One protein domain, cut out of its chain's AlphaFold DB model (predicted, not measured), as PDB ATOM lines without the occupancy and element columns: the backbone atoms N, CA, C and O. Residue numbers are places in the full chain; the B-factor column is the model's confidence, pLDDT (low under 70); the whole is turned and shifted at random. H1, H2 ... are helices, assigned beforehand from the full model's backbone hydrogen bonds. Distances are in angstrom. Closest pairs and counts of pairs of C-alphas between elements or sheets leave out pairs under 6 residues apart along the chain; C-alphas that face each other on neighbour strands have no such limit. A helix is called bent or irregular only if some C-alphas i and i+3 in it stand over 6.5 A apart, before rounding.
ATOM      1  N   LYS A  51     139.953 129.168 228.965       84.19
ATOM      2  CA  LYS A  51     140.868 128.930 227.835       84.19
ATOM      3  C   LYS A  51     140.556 129.799 226.615       84.19
ATOM      4  O   LYS A  51     141.441 130.070 225.818       84.19
ATOM      5  N   TYR A  52     139.305 130.234 226.477       85.88
ATOM      6  CA  TYR A  52     138.836 131.057 225.362       85.88
ATOM      7  C   TYR A  52     138.639 132.519 225.774       85.88
ATOM      8  O   TYR A  52     137.957 133.272 225.083       85.88
ATOM      9  N   ARG A  53     139.192 132.933 226.920       84.12
ATOM     10  CA  ARG A  53     138.947 134.254 227.509       84.12
ATOM     11  C   ARG A  53     139.343 135.398 226.577       84.12
ATOM     12  O   ARG A  53     138.557 136.323 226.398       84.12
ATOM     13  N   GLU A  54     140.535 135.321 225.993       85.81
ATOM     14  CA  GLU A  54     141.053 136.334 225.061       85.81
ATOM     15  C   GLU A  54     140.192 136.416 223.801       85.81
ATOM     16  O   GLU A  54     139.784 137.491 223.380       85.81
ATOM     17  N   GLU A  55     139.799 135.269 223.256       88.44
ATOM     18  CA  GLU A  55     138.959 135.235 222.063       88.44
ATOM     19  C   GLU A  55     137.554 135.783 222.325       88.44
ATOM     20  O   GLU A  55     136.975 136.467 221.485       88.44
ATOM     21  N   ILE A  56     136.988 135.481 223.497       88.31
ATOM     22  CA  ILE A  56     135.692 136.008 223.919       88.31
ATOM     23  C   ILE A  56     135.768 137.533 224.071       88.31
ATOM     24  O   ILE A  56     134.816 138.209 223.683       88.31
ATOM     25  N   GLN A  57     136.875 138.068 224.595       87.62
ATOM     26  CA  GLN A  57     137.121 139.511 224.668       87.62
ATOM     27  C   GLN A  57     137.149 140.129 223.265       87.62
ATOM     28  O   GLN A  57     136.354 141.024 222.989       87.62
ATOM     29  N   ASP A  58     137.945 139.579 222.348       89.38
ATOM     30  CA  ASP A  58     138.011 140.040 220.957       89.38
ATOM     31  C   ASP A  58     136.641 140.014 220.262       89.38
ATOM     32  O   ASP A  58     136.285 140.918 219.506       89.38
ATOM     33  N   MET A  59     135.849 138.964 220.490       89.38
ATOM     34  CA  MET A  59     134.497 138.861 219.939       89.38
ATOM     35  C   MET A  59     133.550 139.899 220.551       89.38
ATOM     36  O   MET A  59     132.707 140.450 219.840       89.38
ATOM     37  N   LEU A  60     133.673 140.177 221.852       87.25
ATOM     38  CA  LEU A  60     132.899 141.221 222.523       87.25
ATOM     39  C   LEU A  60     133.261 142.613 221.996       87.25
ATOM     40  O   LEU A  60     132.346 143.399 221.746       87.25
ATOM     41  N   ASP A  61     134.543 142.883 221.755       86.44
ATOM     42  CA  ASP A  61     135.020 144.154 221.199       86.44
ATOM     43  C   ASP A  61     134.570 144.341 219.743       86.44
ATOM     44  O   ASP A  61     134.215 145.441 219.326       86.44
ATOM     45  N   LYS A  62     134.445 143.241 218.990       88.69
ATOM     46  CA  LYS A  62     133.808 143.211 217.659       88.69
ATOM     47  C   LYS A  62     132.274 143.315 217.705       88.69
ATOM     48  O   LYS A  62     131.632 143.279 216.655       88.69
ATOM     49  N   GLY A  63     131.663 143.400 218.888       86.75
ATOM     50  CA  GLY A  63     130.215 143.546 219.064       86.75
ATOM     51  C   GLY A  63     129.409 142.256 218.874       86.75
ATOM     52  O   GLY A  63     128.223 142.307 218.544       86.75
ATOM     53  N   TYR A  64     130.021 141.080 219.045       89.69
ATOM     54  CA  TYR A  64     129.328 139.811 218.831       89.69
ATOM     55  C   TYR A  64     128.312 139.539 219.946       89.69
ATOM     56  O   TYR A  64     128.545 139.768 221.134       89.69
ATOM     57  N   ILE A  65     127.167 138.985 219.552       88.44
ATOM     58  CA  ILE A  65     126.104 138.574 220.474       88.44
ATOM     59  C   ILE A  65     126.446 137.190 221.049       88.44
ATOM     60  O   ILE A  65     127.067 136.368 220.375       88.44
ATOM     61  N   GLY A  66     126.009 136.895 222.277       85.31
ATOM     62  CA  GLY A  66     126.326 135.644 222.982       85.31
ATOM     63  C   GLY A  66     126.008 134.354 222.211       85.31
ATOM     64  O   GLY A  66     126.752 133.381 222.313       85.31
ATOM     65  N   THR A  67     124.970 134.360 221.369       90.25
ATOM     66  CA  THR A  67     124.640 133.241 220.470       90.25
ATOM     67  C   THR A  67     125.685 133.035 219.376       90.25
ATOM     68  O   THR A  67     125.999 131.896 219.040       90.25
ATOM     69  N   ARG A  68     126.251 134.118 218.830       92.12
ATOM     70  CA  ARG A  68     127.346 134.059 217.853       92.12
ATOM     71  C   ARG A  68     128.634 133.597 218.523       92.12
ATOM     72  O   ARG A  68     129.265 132.688 218.009       92.12
ATOM     73  N   ILE A  69     128.950 134.137 219.700       91.00
ATOM     74  CA  ILE A  69     130.110 133.710 220.498       91.00
ATOM     75  C   ILE A  69     130.045 132.203 220.773       91.00
ATOM     76  O   ILE A  69     131.028 131.502 220.578       91.00
ATOM     77  N   HIS A  70     128.881 131.669 221.160       92.62
ATOM     78  CA  HIS A  70     128.725 130.225 221.361       92.62
ATOM     79  C   HIS A  70     129.019 129.416 220.090       92.62
ATOM     80  O   HIS A  70     129.735 128.423 220.177       92.62
ATOM     81  N   LYS A  71     128.539 129.850 218.918       91.62
ATOM     82  CA  LYS A  71     128.830 129.172 217.641       91.62
ATOM     83  C   LYS A  71     130.323 129.162 217.312       91.62
ATOM     84  O   LYS A  71     130.839 128.108 216.952       91.62
ATOM     85  N   GLU A  72     131.001 130.297 217.470       92.38
ATOM     86  CA  GLU A  72     132.452 130.409 217.253       92.38
ATOM     87  C   GLU A  72     133.222 129.480 218.203       92.38
ATOM     88  O   GLU A  72     134.112 128.743 217.788       92.38
ATOM     89  N   LEU A  73     132.826 129.440 219.479       91.31
ATOM     90  CA  LEU A  73     133.436 128.550 220.466       91.31
ATOM     91  C   LEU A  73     133.229 127.074 220.107       91.31
ATOM     92  O   LEU A  73     134.166 126.284 220.216       91.31
ATOM     93  N   VAL A  74     132.028 126.680 219.667       91.19
ATOM     94  CA  VAL A  74     131.744 125.293 219.256       91.19
ATOM     95  C   VAL A  74     132.607 124.887 218.062       91.19
ATOM     96  O   VAL A  74     133.150 123.785 218.065       91.19
ATOM     97  N   GLN A  75     132.802 125.776 217.082       90.38
ATOM     98  CA  GLN A  75     133.695 125.520 215.943       90.38
ATOM     99  C   GLN A  75     135.150 125.290 216.370       90.38
ATOM    100  O   GLN A  75     135.863 124.522 215.733       90.38
ATOM    101  N   LYS A  76     135.570 125.899 217.481       87.19
ATOM    102  CA  LYS A  76     136.901 125.714 218.075       87.19
ATOM    103  C   LYS A  76     137.009 124.513 219.018       87.19
ATOM    104  O   LYS A  76     138.076 124.268 219.570       87.19
ATOM    105  N   GLY A  77     135.929 123.749 219.200       87.88
ATOM    106  CA  GLY A  77     135.911 122.541 220.029       87.88
ATOM    107  C   GLY A  77     135.285 122.717 221.414       87.88
ATOM    108  O   GLY A  77     135.410 121.838 222.268       87.88
ATOM    109  N   TYR A  78     134.583 123.821 221.679       89.12
ATOM    110  CA  TYR A  78     133.812 123.970 222.912       89.12
ATOM    111  C   TYR A  78     132.539 123.112 222.880       89.12
ATOM    112  O   TYR A  78     131.622 123.354 222.102       89.12
ATOM    113  N   MET A  79     132.441 122.145 223.794       86.06
ATOM    114  CA  MET A  79     131.289 121.232 223.893       86.06
ATOM    115  C   MET A  79     130.233 121.666 224.923       86.06
ATOM    116  O   MET A  79     129.294 120.926 225.213       86.06
ATOM    117  N   GLY A  80     130.390 122.839 225.540       85.94
ATOM    118  CA  GLY A  80     129.479 123.288 226.588       85.94
ATOM    119  C   GLY A  80     128.211 123.968 226.063       85.94
ATOM    120  O   GLY A  80     128.070 124.318 224.888       85.94
ATOM    121  N   SER A  81     127.267 124.203 226.976       88.31
ATOM    122  CA  SER A  81     125.965 124.779 226.631       88.31
ATOM    123  C   SER A  81     126.024 126.291 226.345       88.31
ATOM    124  O   SER A  81     126.851 126.998 226.941       88.31
ATOM    125  N   PRO A  82     125.095 126.826 225.525       87.06
ATOM    126  CA  PRO A  82     124.943 128.271 225.314       87.06
ATOM    127  C   PRO A  82     124.689 129.022 226.627       87.06
ATOM    128  O   PRO A  82     125.230 130.102 226.858       87.06
ATOM    129  N   SER A  83     123.924 128.417 227.541       87.31
ATOM    130  CA  SER A  83     123.648 128.968 228.873       87.31
ATOM    131  C   SER A  83     124.924 129.161 229.696       87.31
ATOM    132  O   SER A  83     125.045 130.142 230.431       87.31
ATOM    133  N   SER A  84     125.901 128.259 229.555       87.00
ATOM    134  CA  SER A  84     127.202 128.385 230.224       87.00
ATOM    135  C   SER A  84     128.014 129.548 229.662       87.00
ATOM    136  O   SER A  84     128.596 130.298 230.443       87.00
ATOM    137  N   VAL A  85     127.972 129.759 228.341       88.88
ATOM    138  CA  VAL A  85     128.577 130.932 227.692       88.88
ATOM    139  C   VAL A  85     127.906 132.209 228.185       88.88
ATOM    140  O   VAL A  85     128.584 133.109 228.660       88.88
ATOM    141  N   HIS A  86     126.574 132.283 228.188       88.25
ATOM    142  CA  HIS A  86     125.863 133.460 228.692       88.25
ATOM    143  C   HIS A  86     126.176 133.768 230.161       88.25
ATOM    144  O   HIS A  86     126.354 134.934 230.515       88.25
ATOM    145  N   ARG A  87     126.271 132.744 231.021       87.81
ATOM    146  CA  ARG A  87     126.679 132.923 232.422       87.81
ATOM    147  C   ARG A  87     128.104 133.467 232.519       87.81
ATOM    148  O   ARG A  87     128.350 134.382 233.300       87.81
ATOM    149  N   TYR A  88     129.016 132.922 231.715       87.62
ATOM    150  CA  TYR A  88     130.398 133.380 231.642       87.62
ATOM    151  C   TYR A  88     130.485 134.839 231.198       87.62
ATOM    152  O   TYR A  88     131.093 135.637 231.895       87.62
ATOM    153  N   LEU A  89     129.791 135.212 230.120       86.94
ATOM    154  CA  LEU A  89     129.765 136.579 229.594       86.94
ATOM    155  C   LEU A  89     129.240 137.601 230.613       86.94
ATOM    156  O   LEU A  89     129.739 138.724 230.659       86.94
ATOM    157  N   ARG A  90     128.252 137.237 231.446       84.56
ATOM    158  CA  ARG A  90     127.772 138.116 232.531       84.56
ATOM    159  C   ARG A  90     128.854 138.355 233.579       84.56
ATOM    160  O   ARG A  90     129.169 139.508 233.852       84.56
ATOM    161  N   ALA A  91     129.444 137.280 234.105       81.25
ATOM    162  CA  ALA A  91     130.519 137.372 235.093       81.25
ATOM    163  C   ALA A  91     131.753 138.096 234.528       81.25
ATOM    164  O   ALA A  91     132.413 138.855 235.224       81.25
ATOM    165  N   PHE A  92     132.037 137.895 233.243       78.50
ATOM    166  CA  PHE A  92     133.128 138.544 232.534       78.50
ATOM    167  C   PHE A  92     132.943 140.068 232.470       78.50
ATOM    168  O   PHE A  92     133.852 140.809 232.834       78.50
ATOM    169  N   LYS A  93     131.739 140.543 232.115       74.31
ATOM    170  CA  LYS A  93     131.398 141.977 232.138       74.31
ATOM    171  C   LYS A  93     131.431 142.577 233.544       74.31
ATOM    172  O   LYS A  93     131.778 143.743 233.698       74.31
ATOM    173  N   GLU A  94     131.031 141.817 234.558       74.75
ATOM    174  CA  GLU A  94     131.041 142.273 235.951       74.75
ATOM    175  C   GLU A  94     132.471 142.424 236.485       74.75
ATOM    176  O   GLU A  94     132.796 143.448 237.081       74.75
ATOM    177  N   ASN A  95     133.352 141.475 236.159       69.62
ATOM    178  CA  ASN A  95     134.775 141.556 236.478       69.62
ATOM    179  C   ASN A  95     135.486 142.692 235.728       69.62
ATOM    180  O   ASN A  95     136.303 143.378 236.333       69.62
ATOM    181  N   ASP A  96     135.173 142.931 234.448       67.25
ATOM    182  CA  ASP A  96     135.740 144.062 233.692       67.25
ATOM    183  C   ASP A  96     135.314 145.415 234.287       67.25
ATOM    184  O   ASP A  96     136.124 146.327 234.448       67.25
ATOM    185  N   LYS A  97     134.049 145.531 234.714       63.53
ATOM    186  CA  LYS A  97     133.567 146.713 235.443       63.53
ATOM    187  C   LYS A  97     134.265 146.881 236.791       63.53
ATOM    188  O   LYS A  97     134.681 147.988 237.114       63.53
ATOM    189  N   ALA A  98     134.398 145.804 237.564       60.66
ATOM    190  CA  ALA A  98     135.080 145.835 238.854       60.66
ATOM    191  C   ALA A  98     136.559 146.226 238.705       60.66
ATOM    192  O   ALA A  98     137.049 147.057 239.468       60.66
ATOM    193  N   ALA A  99     137.245 145.704 237.685       60.88
ATOM    194  CA  ALA A  99     138.619 146.070 237.359       60.88
ATOM    195  C   ALA A  99     138.736 147.550 236.961       60.88
ATOM    196  O   ALA A  99     139.587 148.253 237.494       60.88
ATOM    197  N   LYS A 100     137.843 148.061 236.100       59.97
ATOM    198  CA  LYS A 100     137.813 149.488 235.723       59.97
ATOM    199  C   LYS A 100     137.550 150.416 236.911       59.97
ATOM    200  O   LYS A 100     138.150 151.481 236.979       59.97
ATOM    201  N   LEU A 101     136.689 150.019 237.850       59.66
ATOM    202  CA  LEU A 101     136.404 150.790 239.067       59.66
ATOM    203  C   LEU A 101     137.580 150.782 240.056       59.66
ATOM    204  O   LEU A 101     137.830 151.796 240.701       59.66
ATOM    205  N   ALA A 102     138.317 149.673 240.158       55.41
ATOM    206  CA  ALA A 102     139.480 149.555 241.038       55.41
ATOM    207  C   ALA A 102     140.672 150.426 240.591       55.41
ATOM    208  O   ALA A 102     141.468 150.849 241.428       55.41
ATOM    209  N   THR A 103     140.785 150.729 239.294       53.88
ATOM    210  CA  THR A 103     141.858 151.579 238.746       53.88
ATOM    211  C   THR A 103     141.625 153.075 238.993       53.88
ATOM    212  O   THR A 103     142.559 153.866 238.864       53.88
ATOM    213  N   THR A 104     140.426 153.496 239.412       54.53
ATOM    214  CA  THR A 104     140.153 154.892 239.785       54.53
ATOM    215  C   THR A 104     140.721 155.192 241.174       54.53
ATOM    216  O   THR A 104     140.004 155.287 242.168       54.53
TER     217      THR A 104
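Overview. This is residues 51 to 104 of the 111 residues of the protein "Helix-turn-helix domain of resolvase" of Desulfotomaculum putei DSM 12395 (UniProt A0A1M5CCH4). A small head of two short helices, H1 and H2, sits beside the first part of one long helix, H3, and the far part of H3, with the last two residues, sticks out of this body as an arm, residues 94 to 104. H1 and H2 form a loose, slanting hairpin, and the arm of H3 makes the length of the whole. The printed part has 54 residues with three named helices, in the order H1, H2, H3, and no named strand; its class is all helix. It is only just compact, close to loose, with a radius of gyration of the C-alphas of 11.8 A, and it is elongated, spanning 38 by 20 by 19 A.

Arrangement. Start at H1, residues 51 to 61, and go on through a tight link of 4 residues to H2, residues 66 to 75. The two only just touch, with 3 pairs of C-alphas within 8 A; look at the closest C-alphas, those of Met 59 and Ile 69, 6.8 A apart. They run opposite ways at a steep tilt of 44 degrees and form a helical hairpin. After a short link of 6 residues comes H3, residues 82 to 102. H3 touches H2 with residues 82 to 89 alone, and the closest C-alphas, those of His 70 and Pro 82, are 5.8 A apart. H2 and H3 run opposite ways at a steep tilt of 66 degrees. H1 and H3 are near each other, with 12 pairs of C-alphas within 10 A. In H2 and H3 every O i to N i+4 pair is within hydrogen-bond range; in H1 it is 6 of 7.

Along the chain. Find C-alpha 51 at (140.868, 128.930, 227.835); from there H1 runs 17.6 A to C-alpha 61. H1 is irregular: C-alphas 51 and 54 are 7.9 A apart. H2 begins at C-alpha 66 at (126.326, 135.644, 222.982) and runs 14.4 A to C-alpha 75. H3 runs 30.2 A from C-alpha 82 to C-alpha 102 at (139.480, 149.555, 241.038).

Size, cuts and confidence. The two C-alphas farthest apart, those of Gln 75 and Thr 104, are 38.4 A apart. Residues 94 to 104, of which 94 to 102 belong to H3, stand free; the body without them has 43 residues and spans 23 by 18 by 17 A. The printed part has no cut, and neither link is long. Look in the B-factor column for the model's confidence: the mean pLDDT of the printed part is 82.3, and residues 95 to 104 are under 70.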